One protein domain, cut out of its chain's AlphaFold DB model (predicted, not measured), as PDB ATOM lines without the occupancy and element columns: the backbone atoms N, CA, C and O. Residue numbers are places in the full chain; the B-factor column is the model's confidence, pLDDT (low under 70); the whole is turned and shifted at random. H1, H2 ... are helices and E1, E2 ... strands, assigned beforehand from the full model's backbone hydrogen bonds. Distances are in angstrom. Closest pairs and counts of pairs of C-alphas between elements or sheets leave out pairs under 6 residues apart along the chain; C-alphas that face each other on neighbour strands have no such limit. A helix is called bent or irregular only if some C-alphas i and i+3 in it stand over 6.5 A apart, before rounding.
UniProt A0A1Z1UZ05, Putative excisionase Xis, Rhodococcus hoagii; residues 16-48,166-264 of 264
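AT A GLANCE: This is residues 16 to 48 and 166 to 264 of the 264 residues of the protein "Putative excisionase Xis" of Rhodococcus hoagii (UniProt A0A1Z1UZ05). What is the main picture? A twisted sheet of three long, bent strands folds over helix H3, while H1 runs along E5 on the same face. H2 and the small hairpin E1 and E2 also pack on H3. How is it made? The printed part has 132 residues, with three named helices and five named strands in the order E1 E2 H1 E3 E4 H2 H3 E5; the class is mixed, and the sheet E4, E3, E5 is antiparallel. It is compact, with a radius of gyration of the C-alphas of 13.4 A, and spans 41 by 27 by 26 A.

IN THESE COORDINATES: What comes before the cut? E1 is residues 16 to 18, from C-alpha 16 at (50.426, 80.414, 121.451); E2 is 24 to 27, and H1 29 to 41, 18.8 A long. What follows? E3 is 170 to 182, 28.1 A; E4 185 to 196, 26.1 A; H2 206 to 217; H3 221 to 234, 20.0 A; E5 249 to 263, 29.5 A, ending at C-alpha 263 (42.483, 100.017, 104.407). E3 bends by 88 degrees at 176, E4 by 87 at 192 and E5 by 99 at 255.

HOW THE PARTS SIT: How do strands pair? N 171 and O 262 of E3 and E5 are 2.8 A apart, N 174 and O 195 of E3 and E4 2.9 A, N 17 and O 25 of E1 and E2 2.8 A, each within hydrogen-bond range. E4, H2 H3, E5 form a split strand-helix-strand unit, two strands running the same way with E3 between them; its crossover is right-handed. Where are the helices? H1 is on the sheet at a height of 8.2 A, along E5 at 2 degrees on the local plane; their closest C-alphas, of Ala 31 and Ala 255, are 3.9 A apart. H3, on the same face, touches H2 with residues 221 to 227 alone, a helical hairpin at a shallow tilt of 23 degrees, opposite ways, closest at the C-alphas of Leu 212 and Val 224, 5.8 A; H2 only grazes the sheet. Every O i to N i+4 pair is within hydrogen-bond range in H2 and H3, and 8 of 9 in H1.

THE WHOLE: How large is it? The two C-alphas farthest apart, of Thr 166 and Asp 186, are 41.8 A apart. Where are the breaks and weak places? Residues 49 to 165 are not printed, and C-alphas 48 and 166 are 15.8 A apart across the cut. The link H3 to E5 is long, and pLDDT is under 70 at residues 184 to 188 and 237 to 241.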
ATOM      1  N   LYS A  16      50.639  81.324 122.580       93.69
ATOM      2  CA  LYS A  16      50.426  80.414 121.451       93.69
ATOM      3  C   LYS A  16      49.461  81.046 120.454       93.69
ATOM      4  O   LYS A  16      48.351  81.418 120.827       93.69
ATOM      5  N   ALA A  17      49.862  81.087 119.195       93.31
ATOM      6  CA  ALA A  17      49.062  81.551 118.074       93.31
ATOM      7  C   ALA A  17      48.963  80.466 116.998       93.31
ATOM      8  O   ALA A  17      49.773  79.539 116.944       93.31
ATOM      9  N   VAL A  18      47.959  80.594 116.134       90.62
ATOM     10  CA  VAL A  18      47.825  79.792 114.913       90.62
ATOM     11  C   VAL A  18      47.963  80.741 113.729       90.62
ATOM     12  O   VAL A  18      47.113  81.619 113.565       90.62
ATOM     13  N   GLY A  19      49.032  80.582 112.947       84.25
ATOM     14  CA  GLY A  19      49.300  81.362 111.738       84.25
ATOM     15  C   GLY A  19      48.356  81.014 110.581       84.25
ATOM     16  O   GLY A  19      47.481  80.155 110.712       84.25
ATOM     17  N   LEU A  20      48.541  81.683 109.439       84.44
ATOM     18  CA  LEU A  20      47.680  81.524 108.254       84.44
ATOM     19  C   LEU A  20      47.629  80.082 107.742       84.44
ATOM     20  O   LEU A  20      46.549  79.573 107.456       84.44
ATOM     21  N   ASP A  21      48.769  79.395 107.740       83.69
ATOM     22  CA  ASP A  21      48.890  78.029 107.219       83.69
ATOM     23  C   ASP A  21      48.493  76.960 108.261       83.69
ATOM     24  O   ASP A  21      48.832  75.786 108.140       83.69
ATOM     25  N   GLY A  22      47.822  77.358 109.351       83.88
ATOM     26  CA  GLY A  22      47.450  76.466 110.454       83.88
ATOM     27  C   GLY A  22      48.602  76.118 111.404       83.88
ATOM     28  O   GLY A  22      48.403  75.382 112.376       83.88
ATOM     29  N   MET A  23      49.798  76.662 111.162       87.31
ATOM     30  CA  MET A  23      50.970  76.407 111.988       87.31
ATOM     31  C   MET A  23      50.829  77.029 113.378       87.31
ATOM     32  O   MET A  23      50.414  78.180 113.522       87.31
ATOM     33  N   LYS A  24      51.187  76.262 114.411       93.06
ATOM     34  CA  LYS A  24      51.204  76.729 115.800       93.06
ATOM     35  C   LYS A  24      52.568  77.323 116.119       93.06
ATOM     36  O   LYS A  24      53.568  76.633 115.953       93.06
ATOM     37  N   VAL A  25      52.572  78.556 116.606       92.50
ATOM     38  CA  VAL A  25      53.785  79.322 116.920       92.50
ATOM     39  C   VAL A  25      53.642  80.034 118.260       92.50
ATOM     40  O   VAL A  25      52.528  80.300 118.720       92.50
ATOM     41  N   ASN A  26      54.764  80.335 118.897       93.50
ATOM     42  CA  ASN A  26      54.855  81.103 120.127       93.50
ATOM     43  C   ASN A  26      55.300  82.532 119.811       93.50
ATOM     44  O   ASN A  26      56.458  82.775 119.483       93.50
ATOM     45  N   VAL A  27      54.389  83.486 119.984       93.44
ATOM     46  CA  VAL A  27      54.658  84.916 119.787       93.44
ATOM     47  C   VAL A  27      54.975  85.599 121.115       93.44
ATOM     48  O   VAL A  27      54.484  85.195 122.176       93.44
ATOM     49  N   ALA A  28      55.796  86.649 121.093       93.44
ATOM     50  CA  ALA A  28      56.168  87.350 122.318       93.44
ATOM     51  C   ALA A  28      54.969  88.098 122.922       93.44
ATOM     52  O   ALA A  28      54.303  88.880 122.246       93.44
ATOM     53  N   GLY A  29      54.725  87.933 124.228       93.00
ATOM     54  CA  GLY A  29      53.608  88.608 124.902       93.00
ATOM     55  C   GLY A  29      53.656  90.140 124.792       93.00
ATOM     56  O   GLY A  29      52.620  90.773 124.644       93.00
ATOM     57  N   ALA A  30      54.847  90.741 124.767       92.50
ATOM     58  CA  ALA A  30      55.016  92.184 124.615       92.50
ATOM     59  C   ALA A  30      54.662  92.668 123.198       92.50
ATOM     60  O   ALA A  30      54.200  93.794 123.036       92.50
ATOM     61  N   ALA A  31      54.825  91.827 122.170       93.69
ATOM     62  CA  ALA A  31      54.316  92.119 120.833       93.69
ATOM     63  C   ALA A  31      52.779  92.084 120.818       93.69
ATOM     64  O   ALA A  31      52.149  93.003 120.297       93.69
ATOM     65  N   VAL A  32      52.175  91.090 121.479       95.56
ATOM     66  CA  VAL A  32      50.714  90.981 121.643       95.56
ATOM     67  C   VAL A  32      50.135  92.206 122.366       95.56
ATOM     68  O   VAL A  32      49.152  92.794 121.911       95.56
ATOM     69  N   GLU A  33      50.757  92.631 123.468       94.19
ATOM     70  CA  GLU A  33      50.384  93.850 124.198       94.19
ATOM     71  C   GLU A  33      50.513  95.105 123.320       94.19
ATOM     72  O   GLU A  33      49.648  95.984 123.364       94.19
ATOM     73  N   GLY A  34      51.549  95.166 122.477       93.69
ATOM     74  CA  GLY A  34      51.755  96.228 121.492       93.69
ATOM     75  C   GLY A  34      50.623  96.344 120.467       93.69
ATOM     76  O   GLY A  34      50.132  97.448 120.206       93.69
ATOM     77  N   VAL A  35      50.134  95.212 119.944       94.44
ATOM     78  CA  VAL A  35      48.948  95.176 119.067       94.44
ATOM     79  C   VAL A  35      47.715  95.688 119.812       94.44
ATOM     80  O   VAL A  35      47.011  96.567 119.311       94.44
ATOM     81  N   ALA A  36      47.466  95.183 121.024       93.00
ATOM     82  CA  ALA A  36      46.302  95.571 121.822       93.00
ATOM     83  C   ALA A  36      46.294  97.075 122.141       93.00
ATOM     84  O   ALA A  36      45.240  97.712 122.115       93.00
ATOM     85  N   LYS A  37      47.468  97.655 122.417       92.31
ATOM     86  CA  LYS A  37      47.634  99.098 122.607       92.31
ATOM     87  C   LYS A  37      47.368  99.863 121.311       92.31
ATOM     88  O   LYS A  37      46.627 100.842 121.335       92.31
ATOM     89  N   SER A  38      47.898  99.389 120.184       91.19
ATOM     90  CA  SER A  38      47.701 100.026 118.875       91.19
ATOM     91  C   SER A  38      46.224 100.061 118.466       91.19
ATOM     92  O   SER A  38      45.771 101.072 117.938       91.19
ATOM     93  N   GLN A  39      45.429  99.031 118.787       89.62
ATOM     94  CA  GLN A  39      43.973  99.030 118.551       89.62
ATOM     95  C   GLN A  39      43.222 100.148 119.301       89.62
ATOM     96  O   GLN A  39      42.108 100.499 118.921       89.62
ATOM     97  N   GLN A  40      43.804 100.705 120.368       85.75
ATOM     98  CA  GLN A  40      43.198 101.795 121.140       85.75
ATOM     99  C   GLN A  40      43.551 103.179 120.591       85.75
ATOM    100  O   GLN A  40      42.818 104.132 120.848       85.75
ATOM    101  N   THR A  41      44.674 103.305 119.880       85.25
ATOM    102  CA  THR A  41      45.248 104.602 119.489       85.25
ATOM    103  C   THR A  41      45.299 104.828 117.982       85.25
ATOM    104  O   THR A  41      45.321 105.977 117.552       85.25
ATOM    105  N   SER A  42      45.332 103.764 117.177       87.31
ATOM    106  CA  SER A  42      45.466 103.840 115.719       87.31
ATOM    107  C   SER A  42      44.108 104.045 115.049       87.31
ATOM    108  O   SER A  42      43.171 103.272 115.267       87.31
ATOM    109  N   SER A  43      44.001 105.072 114.203       85.31
ATOM    110  CA  SER A  43      42.778 105.405 113.460       85.31
ATOM    111  C   SER A  43      42.337 104.273 112.534       85.31
ATOM    112  O   SER A  43      41.156 103.939 112.498       85.31
ATOM    113  N   GLY A  44      43.274 103.628 111.841       84.38
ATOM    114  CA  GLY A  44      42.979 102.510 110.947       84.38
ATOM    115  C   GLY A  44      42.637 101.194 111.648       84.38
ATOM    116  O   GLY A  44      42.169 100.252 111.014       84.38
ATOM    117  N   LEU A  45      42.818 101.123 112.969       88.25
ATOM    118  CA  LEU A  45      42.364 100.002 113.797       88.25
ATOM    119  C   LEU A  45      41.071 100.320 114.561       88.25
ATOM    120  O   LEU A  45      40.537  99.455 115.263       88.25
ATOM    121  N   ALA A  46      40.557 101.546 114.439       86.00
ATOM    122  CA  ALA A  46      39.404 102.000 115.193       86.00
ATOM    123  C   ALA A  46      38.177 101.123 114.904       86.00
ATOM    124  O   ALA A  46      37.768 100.919 113.763       86.00
ATOM    125  N   GLY A  47      37.570 100.592 115.966       85.62
ATOM    126  CA  GLY A  47      36.377  99.751 115.863       85.62
ATOM    127  C   GLY A  47      36.634  98.296 115.452       85.62
ATOM    128  O   GLY A  47      35.703  97.499 115.539       85.62
ATOM    129  N   LEU A  48      37.864  97.905 115.093       90.81
ATOM    130  CA  LEU A  48      38.244  96.503 114.880       90.81
ATOM    131  C   LEU A  48      38.504  95.802 116.217       90.81
ATOM    132  O   LEU A  48      39.630  95.431 116.531       90.81
ATOM    133  N   THR A 166      33.855  91.733 100.262       87.81
ATOM    134  CA  THR A 166      35.276  91.353 100.287       87.81
ATOM    135  C   THR A 166      36.084  92.322 101.150       87.81
ATOM    136  O   THR A 166      35.651  93.444 101.413       87.81
ATOM    137  N   SER A 167      37.252  91.902 101.642       88.38
ATOM    138  CA  SER A 167      38.096  92.783 102.462       88.38
ATOM    139  C   SER A 167      38.868  93.776 101.591       88.38
ATOM    140  O   SER A 167      39.338  93.440 100.503       88.38
ATOM    141  N   LYS A 168      39.010  95.006 102.084       92.31
ATOM    142  CA  LYS A 168      39.993  95.971 101.585       92.31
ATOM    143  C   LYS A 168      41.406  95.449 101.828       92.31
ATOM    144  O   LYS A 168      41.625  94.635 102.729       92.31
ATOM    145  N   ARG A 169      42.362  95.913 101.029       92.06
ATOM    146  CA  ARG A 169      43.769  95.570 101.225       92.06
ATOM    147  C   ARG A 169      44.321  96.390 102.388       92.06
ATOM    148  O   ARG A 169      44.054  97.586 102.479       92.06
ATOM    149  N   ALA A 170      45.087  95.744 103.257       92.62
ATOM    150  CA  ALA A 170      45.795  96.394 104.346       92.62
ATOM    151  C   ALA A 170      47.149  96.924 103.851       92.62
ATOM    152  O   ALA A 170      47.941  96.194 103.259       92.62
ATOM    153  N   VAL A 171      47.411  98.195 104.116       92.69
ATOM    154  CA  VAL A 171      48.679  98.886 103.879       92.69
ATOM    155  C   VAL A 171      49.303  99.095 105.250       92.69
ATOM    156  O   VAL A 171      48.754  99.838 106.059       92.69
ATOM    157  N   ILE A 172      50.371  98.358 105.559       92.12
ATOM    158  CA  ILE A 172      50.816  98.160 106.944       92.12
ATOM    159  C   ILE A 172      52.248  98.645 107.132       92.12
ATOM    160  O   ILE A 172      53.153  98.247 106.401       92.12
ATOM    161  N   GLN A 173      52.453  99.416 108.196       92.81
ATOM    162  CA  GLN A 173      53.768  99.726 108.741       92.81
ATOM    163  C   GLN A 173      53.817  99.320 110.211       92.81
ATOM    164  O   GLN A 173      52.969  99.721 111.015       92.81
ATOM    165  N   VAL A 174      54.822  98.527 110.577       93.62
ATOM    166  CA  VAL A 174      55.029  98.068 111.955       93.62
ATOM    167  C   VAL A 174      56.384  98.534 112.436       93.62
ATOM    168  O   VAL A 174      57.393  98.264 111.797       93.62
ATOM    169  N   THR A 175      56.427  99.201 113.584       93.19
ATOM    170  CA  THR A 175      57.685  99.540 114.257       93.19
ATOM    171  C   THR A 175      57.786  98.761 115.553       93.19
ATOM    172  O   THR A 175      56.856  98.760 116.362       93.19
ATOM    173  N   GLY A 176      58.912  98.086 115.755       91.56
ATOM    174  CA  GLY A 176      59.119  97.273 116.940       91.56
ATOM    175  C   GLY A 176      60.522  96.704 117.047       91.56
ATOM    176  O   GLY A 176      61.410  96.992 116.246       91.56
ATOM    177  N   ARG A 177      60.719  95.870 118.061       90.94
ATOM    178  CA  ARG A 177      61.955  95.114 118.266       90.94
ATOM    179  C   ARG A 177      61.782  93.763 117.608       90.94
ATOM    180  O   ARG A 177      60.813  93.068 117.910       90.94
ATOM    181  N   VAL A 178      62.699  93.411 116.720       88.00
ATOM    182  CA  VAL A 178      62.567  92.242 115.850       88.00
ATOM    183  C   VAL A 178      63.831  91.422 115.957       88.00
ATOM    184  O   VAL A 178      64.922  91.977 115.918       88.00
ATOM    185  N   HIS A 179      63.695  90.114 116.068       86.12
ATOM    186  CA  HIS A 179      64.813  89.197 115.962       86.12
ATOM    187  C   HIS A 179      64.538  88.189 114.858       86.12
ATOM    188  O   HIS A 179      63.404  87.771 114.647       86.12
ATOM    189  N   VAL A 180      65.586  87.810 114.147       84.94
ATOM    190  CA  VAL A 180      65.550  86.801 113.097       84.94
ATOM    191  C   VAL A 180      66.152  85.533 113.675       84.94
ATOM    192  O   VAL A 180      67.280  85.579 114.151       84.94
ATOM    193  N   ARG A 181      65.415  84.422 113.668       84.62
ATOM    194  CA  ARG A 181      65.910  83.101 114.089       84.62
ATOM    195  C   ARG A 181      66.269  82.272 112.862       84.62
ATOM    196  O   ARG A 181      65.499  82.262 111.908       84.62
ATOM    197  N   SER A 182      67.404  81.577 112.902       82.56
ATOM    198  CA  SER A 182      67.890  80.700 111.825       82.56
ATOM    199  C   SER A 182      68.268  79.315 112.369       82.56
ATOM    200  O   SER A 182      69.382  78.830 112.200       82.56
ATOM    201  N   GLY A 183      67.341  78.678 113.087       78.88
ATOM    202  CA  GLY A 183      67.593  77.385 113.718       78.88
ATOM    203  C   GLY A 183      68.654  77.483 114.813       78.88
ATOM    204  O   GLY A 183      68.456  78.200 115.794       78.88
ATOM    205  N   ASP A 184      69.753  76.747 114.629       67.12
ATOM    206  CA  ASP A 184      70.881  76.676 115.567       67.12
ATOM    207  C   ASP A 184      71.978  77.720 115.274       67.12
ATOM    208  O   ASP A 184      72.942  77.828 116.032       67.12
ATOM    209  N   GLU A 185      71.850  78.491 114.187       61.25
ATOM    210  CA  GLU A 185      72.780  79.572 113.850       61.25
ATOM    211  C   GLU A 185      72.437  80.868 114.597       61.25
ATOM    212  O   GLU A 185      71.266  81.164 114.869       61.25
ATOM    213  N   ASP A 186      73.466  81.673 114.889       60.41
ATOM    214  CA  ASP A 186      73.298  82.992 115.496       60.41
ATOM    215  C   ASP A 186      72.429  83.880 114.595       60.41
ATOM    216  O   ASP A 186      72.820  84.319 113.512       60.41
ATOM    217  N   GLY A 187      71.209  84.131 115.062       64.81
ATOM    218  CA  GLY A 187      70.259  85.025 114.424       64.81
ATOM    219  C   GLY A 187      70.651  86.506 114.497       64.81
ATOM    220  O   GLY A 187      71.625  86.896 115.141       64.81
ATOM    221  N   TYR A 188      69.836  87.371 113.887       69.88
ATOM    222  CA  TYR A 188      70.039  88.826 113.916       69.88
ATOM    223  C   TYR A 188      69.046  89.509 114.855       69.88
ATOM    224  O   TYR A 188      67.837  89.367 114.688       69.88
ATOM    225  N   ASP A 189      69.539  90.316 115.796       72.19
ATOM    226  CA  ASP A 189      68.704  91.121 116.693       72.19
ATOM    227  C   ASP A 189      68.641  92.589 116.226       72.19
ATOM    228  O   ASP A 189      69.625  93.332 116.285       72.19
ATOM    229  N   PHE A 190      67.452  93.057 115.848       72.06
ATOM    230  CA  PHE A 190      67.167  94.467 115.593       72.06
ATOM    231  C   PHE A 190      66.551  95.120 116.831       72.06
ATOM    232  O   PHE A 190      65.406  94.859 117.213       72.06
ATOM    233  N   ARG A 191      67.300  96.045 117.443       71.00
ATOM    234  CA  ARG A 191      66.842  96.769 118.641       71.00
ATOM    235  C   ARG A 191      65.580  97.589 118.415       71.00
ATOM    236  O   ARG A 191      64.795  97.697 119.346       71.00
ATOM    237  N   THR A 192      65.429  98.168 117.227       80.94
ATOM    238  CA  THR A 192      64.225  98.845 116.736       80.94
ATOM    239  C   THR A 192      64.275  98.786 115.216       80.94
ATOM    240  O   THR A 192      65.298  99.131 114.624       80.94
ATOM    241  N   ARG A 193      63.197  98.328 114.593       84.12
ATOM    242  CA  ARG A 193      63.059  98.205 113.148       84.12
ATOM    243  C   ARG A 193      61.647  98.585 112.743       84.12
ATOM    244  O   ARG A 193      60.684  98.169 113.386       84.12
ATOM    245  N   THR A 194      61.547  99.346 111.664       88.31
ATOM    246  CA  THR A 194      60.288  99.566 110.961       88.31
ATOM    247  C   THR A 194      60.236  98.600 109.786       88.31
ATOM    248  O   THR A 194      61.121  98.610 108.935       88.31
ATOM    249  N   LEU A 195      59.233  97.729 109.783       88.25
ATOM    250  CA  LEU A 195      58.865  96.897 108.649       88.25
ATOM    251  C   LEU A 195      57.730  97.604 107.920       88.25
ATOM    252  O   LEU A 195      56.605  97.686 108.420       88.25
ATOM    253  N   ASP A 196      58.069  98.169 106.768       88.25
ATOM    254  CA  ASP A 196      57.123  98.817 105.874       88.25
ATOM    255  C   ASP A 196      56.672  97.819 104.808       88.25
ATOM    256  O   ASP A 196      57.337  97.633 103.790       88.25
ATOM    257  N   PHE A 197      55.557  97.140 105.072       86.94
ATOM    258  CA  PHE A 197      54.974  96.187 104.127       86.94
ATOM    259  C   PHE A 197      54.244  96.896 102.981       86.94
ATOM    260  O   PHE A 197      53.993  96.288 101.946       86.94
ATOM    261  N   ALA A 198      53.889  98.172 103.152       78.94
ATOM    262  CA  ALA A 198      53.188  98.954 102.143       78.94
ATOM    263  C   ALA A 198      54.063  99.264 100.928       78.94
ATOM    264  O   ALA A 198      53.596  99.160  99.795       78.94
ATOM    265  N   ASN A 199      55.320  99.632 101.182       76.44
ATOM    266  CA  ASN A 199      56.313  99.965 100.159       76.44
ATOM    267  C   ASN A 199      57.230  98.777  99.811       76.44
ATOM    268  O   ASN A 199      58.311  98.966  99.260       76.44
ATOM    269  N   SER A 200      56.806  97.560 100.160       77.31
ATOM    270  CA  SER A 200      57.454  96.312  99.761       77.31
ATOM    271  C   SER A 200      57.055  95.927  98.333       77.31
ATOM    272  O   SER A 200      55.909  96.148  97.936       77.31
ATOM    273  N   ASP A 201      57.946  95.256  97.596       77.06
ATOM    274  CA  ASP A 201      57.608  94.589  96.325       77.06
ATOM    275  C   ASP A 201      56.556  93.475  96.513       77.06
ATOM    276  O   ASP A 201      55.879  93.055  95.574       77.06
ATOM    277  N   THR A 202      56.391  93.020  97.754       81.31
ATOM    278  CA  THR A 202      55.468  91.976  98.206       81.31
ATOM    279  C   THR A 202      54.537  92.518  99.299       81.31
ATOM    280  O   THR A 202      54.717  92.235 100.482       81.31
ATOM    281  N   PRO A 203      53.547  93.356  98.955       85.50
ATOM    282  CA  PRO A 203      52.589  93.860  99.931       85.50
ATOM    283  C   PRO A 203      51.615  92.763 100.378       85.50
ATOM    284  O   PRO A 203      51.420  91.760  99.689       85.50
ATOM    285  N   PHE A 204      50.913  93.003 101.489       90.00
ATOM    286  CA  PHE A 204      49.852  92.115 101.972       90.00
ATOM    287  C   PHE A 204      48.819  91.814 100.878       90.00
ATOM    288  O   PHE A 204      48.198  92.712 100.293       90.00
ATOM    289  N   SER A 205      48.577  90.527 100.647       89.25
ATOM    290  CA  SER A 205      47.514  90.061  99.763       89.25
ATOM    291  C   SER A 205      46.123  90.355 100.345       89.25
ATOM    292  O   SER A 205      45.951  90.641 101.535       89.25
ATOM    293  N   ALA A 206      45.085  90.253  99.508       88.25
ATOM    294  CA  ALA A 206      43.701  90.412  99.959       88.25
ATOM    295  C   ALA A 206      43.306  89.356 101.010       88.25
ATOM    296  O   ALA A 206      42.609  89.673 101.975       88.25
ATOM    297  N   THR A 207      43.791  88.120 100.856       90.12
ATOM    298  CA  THR A 207      43.538  87.023 101.798       90.12
ATOM    299  C   THR A 207      44.214  87.273 103.143       90.12
ATOM    300  O   THR A 207      43.568  87.154 104.183       90.12
ATOM    301  N   GLU A 208      45.482  87.690 103.149       92.56
ATOM    302  CA  GLU A 208      46.188  88.043 104.389       92.56
ATOM    303  C   GLU A 208      45.534  89.239 105.082       92.56
ATOM    304  O   GLU A 208      45.337  89.222 106.297       92.56
ATOM    305  N   SER A 209      45.129  90.250 104.307       93.50
ATOM    306  CA  SER A 209      44.416  91.426 104.816       93.50
ATOM    307  C   SER A 209      43.098  91.034 105.492       93.50
ATOM    308  O   SER A 209      42.775  91.534 106.571       93.50
ATOM    309  N   GLN A 210      42.349  90.102 104.895       93.56
ATOM    310  CA  GLN A 210      41.110  89.577 105.464       93.56
ATOM    311  C   GLN A 210      41.350  88.831 106.781       93.56
ATOM    312  O   GLN A 210      40.619  89.037 107.750       93.56
ATOM    313  N   GLU A 211      42.360  87.966 106.829       94.31
ATOM    314  CA  GLU A 211      42.695  87.191 108.025       94.31
ATOM    315  C   GLU A 211      43.213  88.082 109.160       94.31
ATOM    316  O   GLU A 211      42.841  87.890 110.321       94.31
ATOM    317  N   LEU A 212      43.993  89.113 108.825       95.31
ATOM    318  CA  LEU A 212      44.444  90.136 109.763       95.31
ATOM    319  C   LEU A 212      43.260  90.923 110.341       95.31
ATOM    320  O   LEU A 212      43.132  91.045 111.561       95.31
ATOM    321  N   ALA A 213      42.357  91.407 109.481       94.81
ATOM    322  CA  ALA A 213      41.140  92.106 109.891       94.81
ATOM    323  C   ALA A 213      40.257  91.234 110.795       94.81
ATOM    324  O   ALA A 213      39.749  91.702 111.816       94.81
ATOM    325  N   ALA A 214      40.095  89.954 110.451       94.81
ATOM    326  CA  ALA A 214      39.323  89.007 111.241       94.81
ATOM    327  C   ALA A 214      39.975  88.721 112.603       94.81
ATOM    328  O   ALA A 214      39.260  88.600 113.601       94.81
ATOM    329  N   ALA A 215      41.306  88.625 112.674       95.50
ATOM    330  CA  ALA A 215      42.030  88.467 113.932       95.50
ATOM    331  C   ALA A 215      41.847  89.696 114.840       95.50
ATOM    332  O   ALA A 215      41.450  89.547 115.997       95.50
ATOM    333  N   LEU A 216      42.013  90.907 114.293       95.25
ATOM    334  CA  LEU A 216      41.776  92.170 115.003       95.25
ATOM    335  C   LEU A 216      40.332  92.271 115.518       95.25
ATOM    336  O   LEU A 216      40.109  92.474 116.710       95.25
ATOM    337  N   ALA A 217      39.341  92.018 114.655       94.56
ATOM    338  CA  ALA A 217      37.919  92.048 115.007       94.56
ATOM    339  C   ALA A 217      37.520  91.023 116.087       94.56
ATOM    340  O   ALA A 217      36.481  91.170 116.734       94.56
ATOM    341  N   ASN A 218      38.324  89.977 116.282       93.81
ATOM    342  CA  ASN A 218      38.128  88.962 117.314       93.81
ATOM    343  C   ASN A 218      38.945  89.207 118.588       93.81
ATOM    344  O   ASN A 218      38.873  88.373 119.491       93.81
ATOM    345  N   ASP A 219      39.696  90.309 118.663       93.75
ATOM    346  CA  ASP A 219      40.696  90.561 119.706       93.75
ATOM    347  C   ASP A 219      41.688  89.388 119.852       93.75
ATOM    348  O   ASP A 219      42.038  88.988 120.957       93.75
ATOM    349  N   ASP A 220      42.106  88.798 118.730       94.94
ATOM    350  CA  ASP A 220      43.087  87.711 118.671       94.94
ATOM    351  C   ASP A 220      44.467  88.287 118.330       94.94
ATOM    352  O   ASP A 220      45.003  88.106 117.233       94.94
ATOM    353  N   GLN A 221      45.024  89.070 119.259       95.44
ATOM    354  CA  GLN A 221      46.272  89.801 119.016       95.44
ATOM    355  C   GLN A 221      47.462  88.863 118.777       95.44
ATOM    356  O   GLN A 221      48.360  89.202 118.013       95.44
ATOM    357  N   ALA A 222      47.458  87.668 119.370       96.00
ATOM    358  CA  ALA A 222      48.499  86.673 119.131       96.00
ATOM    359  C   ALA A 222      48.502  86.200 117.667       96.00
ATOM    360  O   ALA A 222      49.562  86.118 117.046       96.00
ATOM    361  N   ARG A 223      47.319  85.967 117.079       96.25
ATOM    362  CA  ARG A 223      47.187  85.664 115.647       96.25
ATOM    363  C   ARG A 223      47.620  86.835 114.767       96.25
ATOM    364  O   ARG A 223      48.256  86.592 113.749       96.25
ATOM    365  N   VAL A 224      47.337  88.081 115.157       96.38
ATOM    366  CA  VAL A 224      47.827  89.273 114.435       96.38
ATOM    367  C   VAL A 224      49.353  89.268 114.353       96.38
ATOM    368  O   VAL A 224      49.891  89.380 113.257       96.38
ATOM    369  N   VAL A 225      50.046  89.070 115.481       96.56
ATOM    370  CA  VAL A 225      51.518  88.993 115.493       96.56
ATOM    371  C   VAL A 225      52.010  87.860 114.591       96.56
ATOM    372  O   VAL A 225      52.869  88.095 113.751       96.56
ATOM    373  N   ALA A 226      51.416  86.667 114.681       96.12
ATOM    374  CA  ALA A 226      51.820  85.533 113.849       96.12
ATOM    375  C   ALA A 226      51.634  85.777 112.340       96.12
ATOM    376  O   ALA A 226      52.424  85.277 111.545       96.12
ATOM    377  N   ILE A 227      50.605  86.531 111.934       95.62
ATOM    378  CA  ILE A 227      50.400  86.930 110.533       95.62
ATOM    379  C   ILE A 227      51.509  87.892 110.083       95.62
ATOM    380  O   ILE A 227      52.077  87.699 109.010       95.62
ATOM    381  N   LEU A 228      51.841  88.892 110.907       94.88
ATOM    382  CA  LEU A 228      52.901  89.861 110.607       94.88
ATOM    383  C   LEU A 228      54.281  89.189 110.525       94.88
ATOM    384  O   LEU A 228      55.036  89.469 109.600       94.88
ATOM    385  N   GLU A 229      54.598  88.290 111.460       93.94
ATOM    386  CA  GLU A 229      55.851  87.514 111.482       93.94
ATOM    387  C   GLU A 229      55.976  86.592 110.266       93.94
ATOM    388  O   GLU A 229      57.022  86.563 109.613       93.94
ATOM    389  N   ARG A 230      54.893  85.892 109.902       93.25
ATOM    390  CA  ARG A 230      54.867  85.055 108.700       93.25
ATOM    391  C   ARG A 230      55.140  85.881 107.449       93.25
ATOM    392  O   ARG A 230      56.004  85.497 106.674       93.25
ATOM    393  N   HIS A 231      54.433  86.992 107.261       92.00
ATOM    394  CA  HIS A 231      54.608  87.833 106.077       92.00
ATOM    395  C   HIS A 231      56.023  88.435 106.021       92.00
ATOM    396  O   HIS A 231      56.687  88.394 104.989       92.00
ATOM    397  N   ALA A 232      56.545  88.894 107.166       90.19
ATOM    398  CA  ALA A 232      57.932  89.346 107.282       90.19
ATOM    399  C   ALA A 232      58.951  88.255 106.910       90.19
ATOM    400  O   ALA A 232      60.001  88.553 106.353       90.19
ATOM    401  N   THR A 233      58.647  86.995 107.220       88.94
ATOM    402  CA  THR A 233      59.534  85.855 106.964       88.94
ATOM    403  C   THR A 233      59.468  85.356 105.531       88.94
ATOM    404  O   THR A 233      60.508  85.101 104.942       88.94
ATOM    405  N   MET A 234      58.262  85.174 105.001       86.69
ATOM    406  CA  MET A 234      58.040  84.477 103.734       86.69
ATOM    407  C   MET A 234      58.108  85.418 102.539       86.69
ATOM    408  O   MET A 234      58.566  85.022 101.472       86.69
ATOM    409  N   ASP A 235      57.657  86.657 102.724       80.12
ATOM    410  CA  ASP A 235      57.331  87.528 101.604       80.12
ATOM    411  C   ASP A 235      58.225  88.773 101.580       80.12
ATOM    412  O   ASP A 235      58.530  89.277 100.505       80.12
ATOM    413  N   TYR A 236      58.716  89.260 102.727       76.12
ATOM    414  CA  TYR A 236      59.455  90.527 102.780       76.12
ATOM    415  C   TYR A 236      60.807  90.487 102.025       76.12
ATOM    416  O   TYR A 236      61.539  89.508 102.170       76.12
ATOM    417  N   PRO A 237      61.213  91.547 101.291       68.06
ATOM    418  CA  PRO A 237      62.339  91.502 100.343       68.06
ATOM    419  C   PRO A 237      63.710  91.224 100.971       68.06
ATOM    420  O   PRO A 237      64.637  90.777 100.299       68.06
ATOM    421  N   GLU A 238      63.863  91.510 102.264       68.56
ATOM    422  CA  GLU A 238      65.092  91.226 103.010       68.56
ATOM    423  C   GLU A 238      65.151  89.801 103.579       68.56
ATOM    424  O   GLU A 238      66.160  89.425 104.182       68.56
ATOM    425  N   ASN A 239      64.112  88.986 103.378       66.88
ATOM    426  CA  ASN A 239      64.227  87.553 103.585       66.88
ATOM    427  C   ASN A 239      65.158  87.009 102.489       66.88
ATOM    428  O   ASN A 239      64.847  87.001 101.301       66.88
ATOM    429  N   LYS A 240      66.359  86.603 102.885       60.81
ATOM    430  CA  LYS A 240      67.224  85.770 102.056       60.81
ATOM    431  C   LYS A 240      67.434  84.479 102.831       60.81
ATOM    432  O   LYS A 240      68.221  84.465 103.770       60.81
ATOM    433  N   GLY A 241      66.707  83.427 102.455       65.44
ATOM    434  CA  GLY A 241      66.965  82.062 102.929       65.44
ATOM    435  C   GLY A 241      65.935  81.450 103.882       65.44
ATOM    436  O   GLY A 241      66.235  80.417 104.475       65.44
ATOM    437  N   PHE A 242      64.738  82.032 104.035       75.00
ATOM    438  CA  PHE A 242      63.662  81.392 104.799       75.00
ATOM    439  C   PHE A 242      62.592  80.795 103.886       75.00
ATOM    440  O   PHE A 242      61.786  81.512 103.305       75.00
ATOM    441  N   ASP A 243      62.514  79.465 103.865       80.75
ATOM    442  CA  ASP A 243      61.444  78.732 103.166       80.75
ATOM    443  C   ASP A 243      60.258  78.400 104.088       80.75
ATOM    444  O   ASP A 243      59.273  77.779 103.682       80.75
ATOM    445  N   ARG A 244      60.372  78.745 105.375       84.38
ATOM    446  CA  ARG A 244      59.369  78.462 106.403       84.38
ATOM    447  C   ARG A 244      59.455  79.451 107.553       84.38
ATOM    448  O   ARG A 244      60.541  79.800 108.006       84.38
ATOM    449  N   TYR A 245      58.290  79.788 108.086       89.06
ATOM    450  CA  TYR A 245      58.119  80.499 109.346       89.06
ATOM    451  C   TYR A 245      57.691  79.516 110.439       89.06
ATOM    452  O   TYR A 245      56.707  78.811 110.240       89.06
ATOM    453  N   ASN A 246      58.406  79.453 111.567       89.88
ATOM    454  CA  ASN A 246      58.032  78.707 112.779       89.88
ATOM    455  C   ASN A 246      58.811  79.231 114.004       89.88
ATOM    456  O   ASN A 246      59.566  80.181 113.884       89.88
ATOM    457  N   ASP A 247      58.689  78.598 115.174       88.25
ATOM    458  CA  ASP A 247      59.380  79.040 116.401       88.25
ATOM    459  C   ASP A 247      60.917  79.119 116.300       88.25
ATOM    460  O   ASP A 247      61.548  79.780 117.122       88.25
ATOM    461  N   GLN A 248      61.540  78.424 115.356       86.50
ATOM    462  CA  GLN A 248      62.992  78.364 115.176       86.50
ATOM    463  C   GLN A 248      63.476  79.147 113.950       86.50
ATOM    464  O   GLN A 248      64.672  79.403 113.841       86.50
ATOM    465  N   PHE A 249      62.585  79.513 113.028       86.25
ATOM    466  CA  PHE A 249      62.954  80.075 111.732       86.25
ATOM    467  C   PHE A 249      62.070  81.272 111.379       86.25
ATOM    468  O   PHE A 249      60.843  81.151 111.339       86.25
ATOM    469  N   GLY A 250      62.713  82.394 111.057       88.56
ATOM    470  CA  GLY A 250      62.070  83.588 110.521       88.56
ATOM    471  C   GLY A 250      62.183  84.827 111.400       88.56
ATOM    472  O   GLY A 250      62.937  84.884 112.371       88.56
ATOM    473  N   PHE A 251      61.434  85.855 111.017       89.69
ATOM    474  CA  PHE A 251      61.306  87.113 111.741       89.69
ATOM    475  C   PHE A 251      60.313  86.969 112.890       89.69
ATOM    476  O   PHE A 251      59.190  86.514 112.699       89.69
ATOM    477  N   HIS A 252      60.704  87.449 114.065       91.25
ATOM    478  CA  HIS A 252      59.899  87.419 115.275       91.25
ATOM    479  C   HIS A 252      59.922  88.766 115.988       91.25
ATOM    480  O   HIS A 252      60.985  89.341 116.237       91.25
ATOM    481  N   PHE A 253      58.758  89.270 116.379       92.62
ATOM    482  CA  PHE A 253      58.664  90.483 117.175       92.62
ATOM    483  C   PHE A 253      58.896  90.154 118.649       92.62
ATOM    484  O   PHE A 253      58.128  89.424 119.269       92.62
ATOM    485  N   ASP A 254      59.913  90.763 119.253       91.00
ATOM    486  CA  ASP A 254      60.069  90.782 120.712       91.00
ATOM    487  C   ASP A 254      59.123  91.803 121.360       91.00
ATOM    488  O   ASP A 254      58.708  91.640 122.509       91.00
ATOM    489  N   ALA A 255      58.815  92.886 120.644       92.00
ATOM    490  CA  ALA A 255      57.835  93.894 121.026       92.00
ATOM    491  C   ALA A 255      57.369  94.673 119.796       92.00
ATOM    492  O   ALA A 255      58.132  94.860 118.850       92.00
ATOM    493  N   ILE A 256      56.140  95.176 119.857       94.00
ATOM    494  CA  ILE A 256      55.567  96.063 118.851       94.00
ATOM    495  C   ILE A 256      55.293  97.399 119.530       94.00
ATOM    496  O   ILE A 256      54.522  97.468 120.487       94.00
ATOM    497  N   ASP A 257      55.941  98.448 119.041       92.06
ATOM    498  CA  ASP A 257      55.825  99.793 119.599       92.06
ATOM    499  C   ASP A 257      54.699 100.577 118.912       92.06
ATOM    500  O   ASP A 257      53.983 101.333 119.572       92.06
ATOM    501  N   ASN A 258      54.514 100.370 117.602       91.12
ATOM    502  CA  ASN A 258      53.452 100.992 116.814       91.12
ATOM    503  C   ASN A 258      53.030 100.118 115.621       91.12
ATOM    504  O   ASN A 258      53.880  99.514 114.963       91.12
ATOM    505  N   ILE A 259      51.731 100.123 115.308       93.19
ATOM    506  CA  ILE A 259      51.167  99.575 114.068       93.19
ATOM    507  C   ILE A 259      50.277 100.632 113.421       93.19
ATOM    508  O   ILE A 259      49.264 101.053 113.992       93.19
ATOM    509  N   GLN A 260      50.617 100.985 112.188       91.31
ATOM    510  CA  GLN A 260      49.753 101.744 111.300       91.31
ATOM    511  C   GLN A 260      49.190 100.805 110.235       91.31
ATOM    512  O   GLN A 260      49.937 100.045 109.621       91.31
ATOM    513  N   ILE A 261      47.869 100.844 110.050       93.00
ATOM    514  CA  ILE A 261      47.178 100.119 108.984       93.00
ATOM    515  C   ILE A 261      46.261 101.094 108.270       93.00
ATOM    516  O   ILE A 261      45.411 101.687 108.918       93.00
ATOM    517  N   ASP A 262      46.376 101.188 106.955       91.75
ATOM    518  CA  ASP A 262      45.405 101.870 106.108       91.75
ATOM    519  C   ASP A 262      44.664 100.839 105.243       91.75
ATOM    520  O   ASP A 262      45.267  99.907 104.709       91.75
ATOM    521  N   TRP A 263      43.337 100.966 105.135       92.75
ATOM    522  CA  TRP A 263      42.483 100.017 104.407       92.75
ATOM    523  C   TRP A 263      42.022 100.619 103.079       92.75
ATOM    524  O   TRP A 263      41.175 101.521 103.079       92.75
ATOM    525  N   ILE A 264      42.530 100.088 101.960       89.94
ATOM    526  CA  ILE A 264      42.274 100.586 100.593       89.94
ATOM    527  C   ILE A 264      41.512  99.592  99.709       89.94
ATOM    528  O   ILE A 264      41.751  98.362  99.792       89.94
TER     529      ILE A 264